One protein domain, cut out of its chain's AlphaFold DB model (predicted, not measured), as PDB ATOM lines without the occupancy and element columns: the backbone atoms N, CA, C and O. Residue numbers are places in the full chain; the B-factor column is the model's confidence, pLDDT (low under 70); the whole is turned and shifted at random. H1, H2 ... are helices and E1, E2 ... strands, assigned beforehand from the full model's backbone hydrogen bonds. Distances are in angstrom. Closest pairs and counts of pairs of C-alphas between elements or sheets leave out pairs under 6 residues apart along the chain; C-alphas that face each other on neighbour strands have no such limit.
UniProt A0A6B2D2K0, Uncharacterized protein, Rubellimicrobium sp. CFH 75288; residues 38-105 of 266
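What this domain is: This is residues 38 to 105 of the 266 residues of an uncharacterized protein of Rubellimicrobium sp. CFH 75288 (UniProt A0A6B2D2K0). Two antiparallel hairpins, E1 E2 and E3 E4, make one mixed, strongly twisted sheet, with helix H2 packed along it. Of 68 printed residues, under half are in named elements, ordered E1 E2 H1 E3 E4 H2; class mixed, helices and strands. It is compact, radius of gyration of the C-alphas 11.2 A, spanning 28 by 24 by 20 A.

Where its parts are: E1, residues 38 to 42, begins at C-alpha (40.323, 42.885, 3.885); E2, 46 to 51, measures 17.0 A. H1 is 58 to 61, E3 80 to 84, E4 89 to 93; H2, 97 to 103, ends at C-alpha (50.858, 38.401, 13.747).

How they stand to each other: Within hydrogen-bond range are N 40 and O 48 of antiparallel E1 and E2, 2.9 A, and N 39 and O 81 of parallel E1 and E3, 2.8 A. In H2 every O i to N i+4 pair is too. H2 is on the sheet, its height 7.5 A; H1 only grazes it.

The domain as a whole: The link H1 to E3 is long; pLDDT is under 70 at residues 52 to 78 and 88 to 90.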
ATOM      1  N   THR A  38      40.359  44.276   3.449       80.69
ATOM      2  CA  THR A  38      40.323  42.885   3.885       80.69
ATOM      3  C   THR A  38      41.726  42.314   3.901       80.69
ATOM      4  O   THR A  38      42.410  42.384   2.885       80.69
ATOM      5  N   ALA A  39      42.128  41.708   5.013       87.69
ATOM      6  CA  ALA A  39      43.333  40.907   5.145       87.69
ATOM      7  C   ALA A  39      42.954  39.422   5.219       87.69
ATOM      8  O   ALA A  39      42.300  38.976   6.162       87.69
ATOM      9  N   ILE A  40      43.358  38.644   4.218       86.75
ATOM     10  CA  ILE A  40      43.184  37.192   4.195       86.75
ATOM     11  C   ILE A  40      44.464  36.566   4.738       86.75
ATOM     12  O   ILE A  40      45.499  36.630   4.082       86.75
ATOM     13  N   CYS A  41      44.394  35.960   5.917       87.69
ATOM     14  CA  CYS A  41      45.567  35.563   6.682       87.69
ATOM     15  C   CYS A  41      45.645  34.049   6.911       87.69
ATOM     16  O   CYS A  41      44.628  33.363   7.047       87.69
ATOM     17  N   THR A  42      46.870  33.520   6.953       89.19
ATOM     18  CA  THR A  42      47.169  32.114   7.273       89.19
ATOM     19  C   THR A  42      48.320  32.060   8.273       89.19
ATOM     20  O   THR A  42      49.330  32.733   8.082       89.19
ATOM     21  N   ALA A  43      48.188  31.265   9.335       90.00
ATOM     22  CA  ALA A  43      49.212  31.122  10.363       90.00
ATOM     23  C   ALA A  43      50.541  30.638   9.757       90.00
ATOM     24  O   ALA A  43      50.595  29.612   9.079       90.00
ATOM     25  N   GLY A  44      51.609  31.401   9.994       89.81
ATOM     26  CA  GLY A  44      52.943  31.152   9.442       89.81
ATOM     27  C   GLY A  44      53.138  31.610   7.991       89.81
ATOM     28  O   GLY A  44      54.246  31.477   7.479       89.81
ATOM     29  N   GLY A  45      52.101  32.141   7.331       89.81
ATOM     30  CA  GLY A  45      52.134  32.575   5.929       89.81
ATOM     31  C   GLY A  45      51.887  34.070   5.705       89.81
ATOM     32  O   GLY A  45      52.015  34.535   4.576       89.81
ATOM     33  N   GLY A  46      51.541  34.826   6.751       93.12
ATOM     34  CA  GLY A  46      51.180  36.239   6.642       93.12
ATOM     35  C   GLY A  46      49.779  36.465   6.075       93.12
ATOM     36  O   GLY A  46      48.898  35.604   6.177       93.12
ATOM     37  N   CYS A  47      49.570  37.655   5.511       92.19
ATOM     38  CA  CYS A  47      48.281  38.120   5.018       92.19
ATOM     39  C   CYS A  47      48.359  38.677   3.593       92.19
ATOM     40  O   CYS A  47      49.319  39.346   3.215       92.19
ATOM     41  N   GLU A  48      47.284  38.483   2.832       89.38
ATOM     42  CA  GLU A  48      47.035  39.187   1.575       89.38
ATOM     43  C   GLU A  48      45.968  40.263   1.779       89.38
ATOM     44  O   GLU A  48      44.837  39.948   2.155       89.38
ATOM     45  N   CYS A  49      46.319  41.527   1.525       87.75
ATOM     46  CA  CYS A  49      45.399  42.649   1.677       87.75
ATOM     47  C   CYS A  49      44.770  43.058   0.346       87.75
ATOM     48  O   CYS A  49      45.458  43.204  -0.663       87.75
ATOM     49  N   THR A  50      43.464  43.299   0.350       79.69
ATOM     50  CA  THR A  50      42.717  43.764  -0.822       79.69
ATOM     51  C   THR A  50      41.699  44.830  -0.438       79.69
ATOM     52  O   THR A  50      41.125  44.794   0.655       79.69
ATOM     53  N   ALA A  51      41.517  45.811  -1.324       74.25
ATOM     54  CA  ALA A  51      40.453  46.794  -1.199       74.25
ATOM     55  C   ALA A  51      39.151  46.098  -1.599       74.25
ATOM     56  O   ALA A  51      38.979  45.733  -2.762       74.25
ATOM     57  N   MET A  52      38.242  45.883  -0.649       62.56
ATOM     58  CA  MET A  52      36.941  45.291  -0.945       62.56
ATOM     59  C   MET A  52      35.815  46.176  -0.441       62.56
ATOM     60  O   MET A  52      35.894  46.823   0.596       62.56
ATOM     61  N   VAL A  53      34.746  46.227  -1.230       52.91
ATOM     62  CA  VAL A  53      33.683  47.220  -1.054       52.91
ATOM     63  C   VAL A  53      32.663  46.780   0.003       52.91
ATOM     64  O   VAL A  53      31.773  47.558   0.326       52.91
ATOM     65  N   ASP A  54      32.791  45.579   0.596       52.91
ATOM     66  CA  ASP A  54      31.874  45.171   1.662       52.91
ATOM     67  C   ASP A  54      32.299  43.971   2.547       52.91
ATOM     68  O   ASP A  54      32.630  42.905   2.020       52.91
ATOM     69  N   PRO A  55      32.166  44.101   3.880       46.94
ATOM     70  CA  PRO A  55      32.425  43.068   4.892       46.94
ATOM     71  C   PRO A  55      31.536  41.834   4.814       46.94
ATOM     72  O   PRO A  55      31.995  40.728   5.106       46.94
ATOM     73  N   GLU A  56      30.246  42.008   4.519       47.19
ATOM     74  CA  GLU A  56      29.284  40.907   4.592       47.19
ATOM     75  C   GLU A  56      29.559  39.881   3.493       47.19
ATOM     76  O   GLU A  56      29.475  38.680   3.735       47.19
ATOM     77  N   SER A  57      30.034  40.335   2.335       49.91
ATOM     78  CA  SER A  57      30.522  39.487   1.244       49.91
ATOM     79  C   SER A  57      31.726  38.619   1.645       49.91
ATOM     80  O   SER A  57      31.912  37.530   1.100       49.91
ATOM     81  N   LEU A  58      32.535  39.041   2.626       50.41
ATOM     82  CA  LEU A  58      33.774  38.360   3.043       50.41
ATOM     83  C   LEU A  58      33.524  37.131   3.900       50.41
ATOM     84  O   LEU A  58      34.137  36.082   3.699       50.41
ATOM     85  N   THR A  59      32.585  37.238   4.838       49.78
ATOM     86  CA  THR A  59      32.184  36.116   5.698       49.78
ATOM     87  C   THR A  59      31.611  34.953   4.872       49.78
ATOM     88  O   THR A  59      31.501  33.819   5.336       49.78
ATOM     89  N   VAL A  60      31.242  35.244   3.628       47.66
ATOM     90  CA  VAL A  60      30.510  34.392   2.694       47.66
ATOM     91  C   VAL A  60      31.462  33.803   1.673       47.66
ATOM     92  O   VAL A  60      31.491  32.587   1.506       47.66
ATOM     93  N   LEU A  61      32.317  34.645   1.087       45.50
ATOM     94  CA  LEU A  61      33.434  34.258   0.228       45.50
ATOM     95  C   LEU A  61      34.392  33.266   0.898       45.50
ATOM     96  O   LEU A  61      34.945  32.397   0.224       45.50
ATOM     97  N   HIS A  62      34.575  33.382   2.216       48.97
ATOM     98  CA  HIS A  62      35.568  32.604   2.957       48.97
ATOM     99  C   HIS A  62      34.987  31.551   3.908       48.97
ATOM    100  O   HIS A  62      35.749  30.885   4.600       48.97
ATOM    101  N   GLY A  63      33.663  31.346   3.905       39.78
ATOM    102  CA  GLY A  63      33.032  30.204   4.582       39.78
ATOM    103  C   GLY A  63      33.111  30.219   6.112       39.78
ATOM    104  O   GLY A  63      33.026  29.164   6.733       39.78
ATOM    105  N   VAL A  64      33.259  31.391   6.730       45.19
ATOM    106  CA  VAL A  64      33.487  31.502   8.173       45.19
ATOM    107  C   VAL A  64      32.158  31.607   8.929       45.19
ATOM    108  O   VAL A  64      31.515  32.652   8.970       45.19
ATOM    109  N   ALA A  65      31.695  30.483   9.477       41.50
ATOM    110  CA  ALA A  65      30.686  30.403  10.538       41.50
ATOM    111  C   ALA A  65      31.327  30.996  11.803       41.50
ATOM    112  O   ALA A  65      32.393  30.559  12.188       41.50
ATOM    113  N   ASP A  66      30.910  32.101  12.395       38.78
ATOM    114  CA  ASP A  66      29.615  32.444  12.945       38.78
ATOM    115  C   ASP A  66      29.697  33.916  13.374       38.78
ATOM    116  O   ASP A  66      30.765  34.387  13.750       38.78
ATOM    117  N   ALA A  67      28.562  34.620  13.328       40.53
ATOM    118  CA  ALA A  67      28.403  36.033  13.680       40.53
ATOM    119  C   ALA A  67      29.279  37.020  12.873       40.53
ATOM    120  O   ALA A  67      30.500  37.051  12.953       40.53
ATOM    121  N   ALA A  68      28.635  37.958  12.172       40.78
ATOM    122  CA  ALA A  68      29.230  39.291  12.106       40.78
ATOM    123  C   ALA A  68      29.430  39.714  13.580       40.78
ATOM    124  O   ALA A  68      28.422  39.716  14.295       40.78
ATOM    125  N   PRO A  69      30.666  39.930  14.075       42.22
ATOM    126  CA  PRO A  69      30.894  40.041  15.510       42.22
ATOM    127  C   PRO A  69      30.033  41.165  16.090       42.22
ATOM    128  O   PRO A  69      30.083  42.293  15.605       42.22
ATOM    129  N   GLU A  70      29.224  40.877  17.111       39.00
ATOM    130  CA  GLU A  70      28.577  41.939  17.882       39.00
ATOM    131  C   GLU A  70      29.679  42.768  18.560       39.00
ATOM    132  O   GLU A  70      30.430  42.262  19.389       39.00
ATOM    133  N   GLY A  71      29.826  44.029  18.141       41.34
ATOM    134  CA  GLY A  71      30.903  44.907  18.619       41.34
ATOM    135  C   GLY A  71      31.364  45.983  17.634       41.34
ATOM    136  O   GLY A  71      32.505  46.434  17.712       41.34
ATOM    137  N   PHE A  72      30.510  46.409  16.698       49.75
ATOM    138  CA  PHE A  72      30.812  47.476  15.738       49.75
ATOM    139  C   PHE A  72      30.709  48.864  16.390       49.75
ATOM    140  O   PHE A  72      29.757  49.603  16.155       49.75
ATOM    141  N   ALA A  73      31.670  49.219  17.241       41.91
ATOM    142  CA  ALA A  73      31.826  50.582  17.741       41.91
ATOM    143  C   ALA A  73      33.051  51.242  17.081       41.91
ATOM    144  O   ALA A  73      34.125  50.642  17.025       41.91
ATOM    145  N   GLY A  74      32.892  52.473  16.590       54.47
ATOM    146  CA  GLY A  74      33.966  53.266  15.972       54.47
ATOM    147  C   GLY A  74      33.810  53.484  14.464       54.47
ATOM    148  O   GLY A  74      32.831  53.056  13.854       54.47
ATOM    149  N   ASP A  75      34.772  54.191  13.865       60.00
ATOM    150  CA  ASP A  75      34.796  54.429  12.420       60.00
ATOM    151  C   ASP A  75      35.153  53.135  11.676       60.00
ATOM    152  O   ASP A  75      36.304  52.701  11.642       60.00
ATOM    153  N   VAL A  76      34.134  52.521  11.077       57.56
ATOM    154  CA  VAL A  76      34.219  51.275  10.303       57.56
ATOM    155  C   VAL A  76      35.218  51.395   9.144       57.56
ATOM    156  O   VAL A  76      35.842  50.403   8.771       57.56
ATOM    157  N   ARG A  77      35.431  52.607   8.614       61.81
ATOM    158  CA  ARG A  77      36.371  52.868   7.510       61.81
ATOM    159  C   ARG A  77      37.833  52.834   7.945       61.81
ATOM    160  O   ARG A  77      38.707  52.686   7.101       61.81
ATOM    161  N   ALA A  78      38.099  52.944   9.245       67.19
ATOM    162  CA  ALA A  78      39.439  52.857   9.818       67.19
ATOM    163  C   ALA A  78      39.807  51.430  10.270       67.19
ATOM    164  O   ALA A  78      40.870  51.219  10.853       67.19
ATOM    165  N   GLN A  79      38.932  50.444  10.041       75.75
ATOM    166  CA  GLN A  79      39.124  49.066  10.489       75.75
ATOM    167  C   GLN A  79      39.433  48.135   9.313       75.75
ATOM    168  O   GLN A  79      38.866  48.262   8.231       75.75
ATOM    169  N   THR A  80      40.307  47.157   9.549       81.75
ATOM    170  CA  THR A  80      40.588  46.057   8.616       81.75
ATOM    171  C   THR A  80      39.758  44.840   9.015       81.75
ATOM    172  O   THR A  80      39.761  44.452  10.188       81.75
ATOM    173  N   VAL A  81      39.061  44.220   8.060       79.56
ATOM    174  CA  VAL A  81      38.477  42.886   8.255       79.56
ATOM    175  C   VAL A  81      39.571  41.850   8.072       79.56
ATOM    176  O   VAL A  81      40.256  41.837   7.055       79.56
ATOM    177  N   VAL A  82      39.719  40.960   9.041       83.31
ATOM    178  CA  VAL A  82      40.659  39.846   8.998       83.31
ATOM    179  C   VAL A  82      39.884  38.555   8.811       83.31
ATOM    180  O   VAL A  82      38.958  38.270   9.569       83.31
ATOM    181  N   ILE A  83      40.278  37.774   7.810       79.50
ATOM    182  CA  ILE A  83      39.842  36.393   7.615       79.50
ATOM    183  C   ILE A  83      41.005  35.494   8.009       79.50
ATOM    184  O   ILE A  83      41.982  35.365   7.270       79.50
ATOM    185  N   ASP A  84      40.883  34.855   9.161       80.88
ATOM    186  CA  ASP A  84      41.817  33.853   9.642       80.88
ATOM    187  C   ASP A  84      41.450  32.488   9.056       80.88
ATOM    188  O   ASP A  84      40.528  31.817   9.526       80.88
ATOM    189  N   ARG A  85      42.175  32.051   8.021       73.88
ATOM    190  CA  ARG A  85      41.944  30.732   7.412       73.88
ATOM    191  C   ARG A  85      42.371  29.576   8.308       73.88
ATOM    192  O   ARG A  85      41.901  28.462   8.110       73.88
ATOM    193  N   SER A  86      43.289  29.815   9.240       74.94
ATOM    194  CA  SER A  86      43.832  28.774  10.115       74.94
ATOM    195  C   SER A  86      42.897  28.483  11.280       74.94
ATOM    196  O   SER A  86      42.679  27.321  11.608       74.94
ATOM    197  N   ALA A  87      42.308  29.527  11.863       72.06
ATOM    198  CA  ALA A  87      41.307  29.406  12.916       72.06
ATOM    199  C   ALA A  87      39.872  29.283  12.375       72.06
ATOM    200  O   ALA A  87      38.972  28.930  13.131       72.06
ATOM    201  N   GLY A  88      39.645  29.592  11.095       64.69
ATOM    202  CA  GLY A  88      38.303  29.673  10.520       64.69
ATOM    203  C   GLY A  88      37.486  30.807  11.139       64.69
ATOM    204  O   GLY A  88      36.306  30.617  11.396       64.69
ATOM    205  N   MET A  89      38.115  31.958  11.406       65.38
ATOM    206  CA  MET A  89      37.519  33.097  12.121       65.38
ATOM    207  C   MET A  89      37.515  34.368  11.263       65.38
ATOM    208  O   MET A  89      38.419  34.590  10.460       65.38
ATOM    209  N   VAL A  90      36.501  35.222  11.438       67.75
ATOM    210  CA  VAL A  90      36.438  36.561  10.831       67.75
ATOM    211  C   VAL A  90      36.237  37.586  11.927       67.75
ATOM    212  O   VAL A  90      35.337  37.454  12.752       67.75
ATOM    213  N   TYR A  91      37.063  38.624  11.931       73.19
ATOM    214  CA  TYR A  91      36.968  39.702  12.907       73.19
ATOM    215  C   TYR A  91      37.412  41.032  12.303       73.19
ATOM    216  O   TYR A  91      38.064  41.075  11.264       73.19
ATOM    217  N   ARG A  92      37.060  42.142  12.956       77.56
ATOM    218  CA  ARG A  92      37.566  43.474  12.613       77.56
ATOM    219  C   ARG A  92      38.610  43.914  13.608       77.56
ATOM    220  O   ARG A  92      38.524  43.608  14.795       77.56
ATOM    221  N   THR A  93      39.579  44.675  13.133       81.44
ATOM    222  CA  THR A  93      40.575  45.276  14.005       81.44
ATOM    223  C   THR A  93      41.014  46.632  13.477       81.44
ATOM    224  O   THR A  93      41.131  46.834  12.271       81.44
ATOM    225  N   ALA A  94      41.253  47.570  14.391       83.94
ATOM    226  CA  ALA A  94      41.859  48.866  14.088       83.94
ATOM    227  C   ALA A  94      43.400  48.800  14.065       83.94
ATOM    228  O   ALA A  94      44.062  49.827  13.939       83.94
ATOM    229  N   ARG A  95      43.988  47.605  14.235       86.94
ATOM    230  CA  ARG A  95      45.441  47.424  14.159       86.94
ATOM    231  C   ARG A  95      45.952  47.762  12.764       86.94
ATOM    232  O   ARG A  95      45.287  47.495  11.764       86.94
ATOM    233  N   ALA A  96      47.164  48.310  12.706       88.00
ATOM    234  CA  ALA A  96      47.826  48.582  11.440       88.00
ATOM    235  C   ALA A  96      48.026  47.281  10.645       88.00
ATOM    236  O   ALA A  96      48.337  46.232  11.210       88.00
ATOM    237  N   ARG A  97      47.893  47.341   9.317       89.75
ATOM    238  CA  ARG A  97      47.962  46.152   8.448       89.75
ATOM    239  C   ARG A  97      49.295  45.408   8.546       89.75
ATOM    240  O   ARG A  97      49.304  44.180   8.531       89.75
ATOM    241  N   ALA A  98      50.398  46.134   8.723       91.25
ATOM    242  CA  ALA A  98      51.709  45.551   8.995       91.25
ATOM    243  C   ALA A  98      51.721  44.710  10.286       91.25
ATOM    244  O   ALA A  98      52.307  43.631  10.317       91.25
ATOM    245  N   GLU A  99      51.029  45.156  11.341       91.94
ATOM    246  CA  GLU A  99      50.913  44.388  12.585       91.94
ATOM    247  C   GLU A  99      50.048  43.140  12.417       91.94
ATOM    248  O   GLU A  99      50.359  42.099  12.994       91.94
ATOM    249  N   ILE A 100      48.969  43.239  11.633       91.81
ATOM    250  CA  ILE A 100      48.120  42.093  11.295       91.81
ATOM    251  C   ILE A 100      48.961  41.058  10.539       91.81
ATOM    252  O   ILE A 100      49.046  39.915  10.969       91.81
ATOM    253  N   ASN A 101      49.658  41.464   9.475       94.44
ATOM    254  CA  ASN A 101      50.529  40.591   8.688       94.44
ATOM    255  C   ASN A 101      51.606  39.906   9.543       94.44
ATOM    256  O   ASN A 101      51.775  38.688   9.467       94.44
ATOM    257  N   ALA A 102      52.274  40.673  10.409       93.75
ATOM    258  CA  ALA A 102      53.290  40.157  11.320       93.75
ATOM    259  C   ALA A 102      52.728  39.136  12.322       93.75
ATOM    260  O   ALA A 102      53.374  38.123  12.588       93.75
ATOM    261  N   ALA A 103      51.510  39.347  12.838       93.69
ATOM    262  CA  ALA A 103      50.858  38.401  13.747       93.69
ATOM    263  C   ALA A 103      50.605  37.026  13.099       93.69
ATOM    264  O   ALA A 103      50.589  36.014  13.799       93.69
ATOM    265  N   TYR A 104      50.470  36.977  11.771       95.19
ATOM    266  CA  TYR A 104      50.314  35.744  10.994       95.19
ATOM    267  C   TYR A 104      51.631  35.208  10.412       95.19
ATOM    268  O   TYR A 104      51.614  34.275   9.610       95.19
ATOM    269  N   GLY A 105      52.784  35.745  10.825       93.75
ATOM    270  CA  GLY A 105      54.107  35.291  10.379       93.75
ATOM    271  C   GLY A 105      54.587  35.908   9.063       93.75
ATOM    272  O   GLY A 105      55.621  35.494   8.542       93.75
TER     273      GLY A 105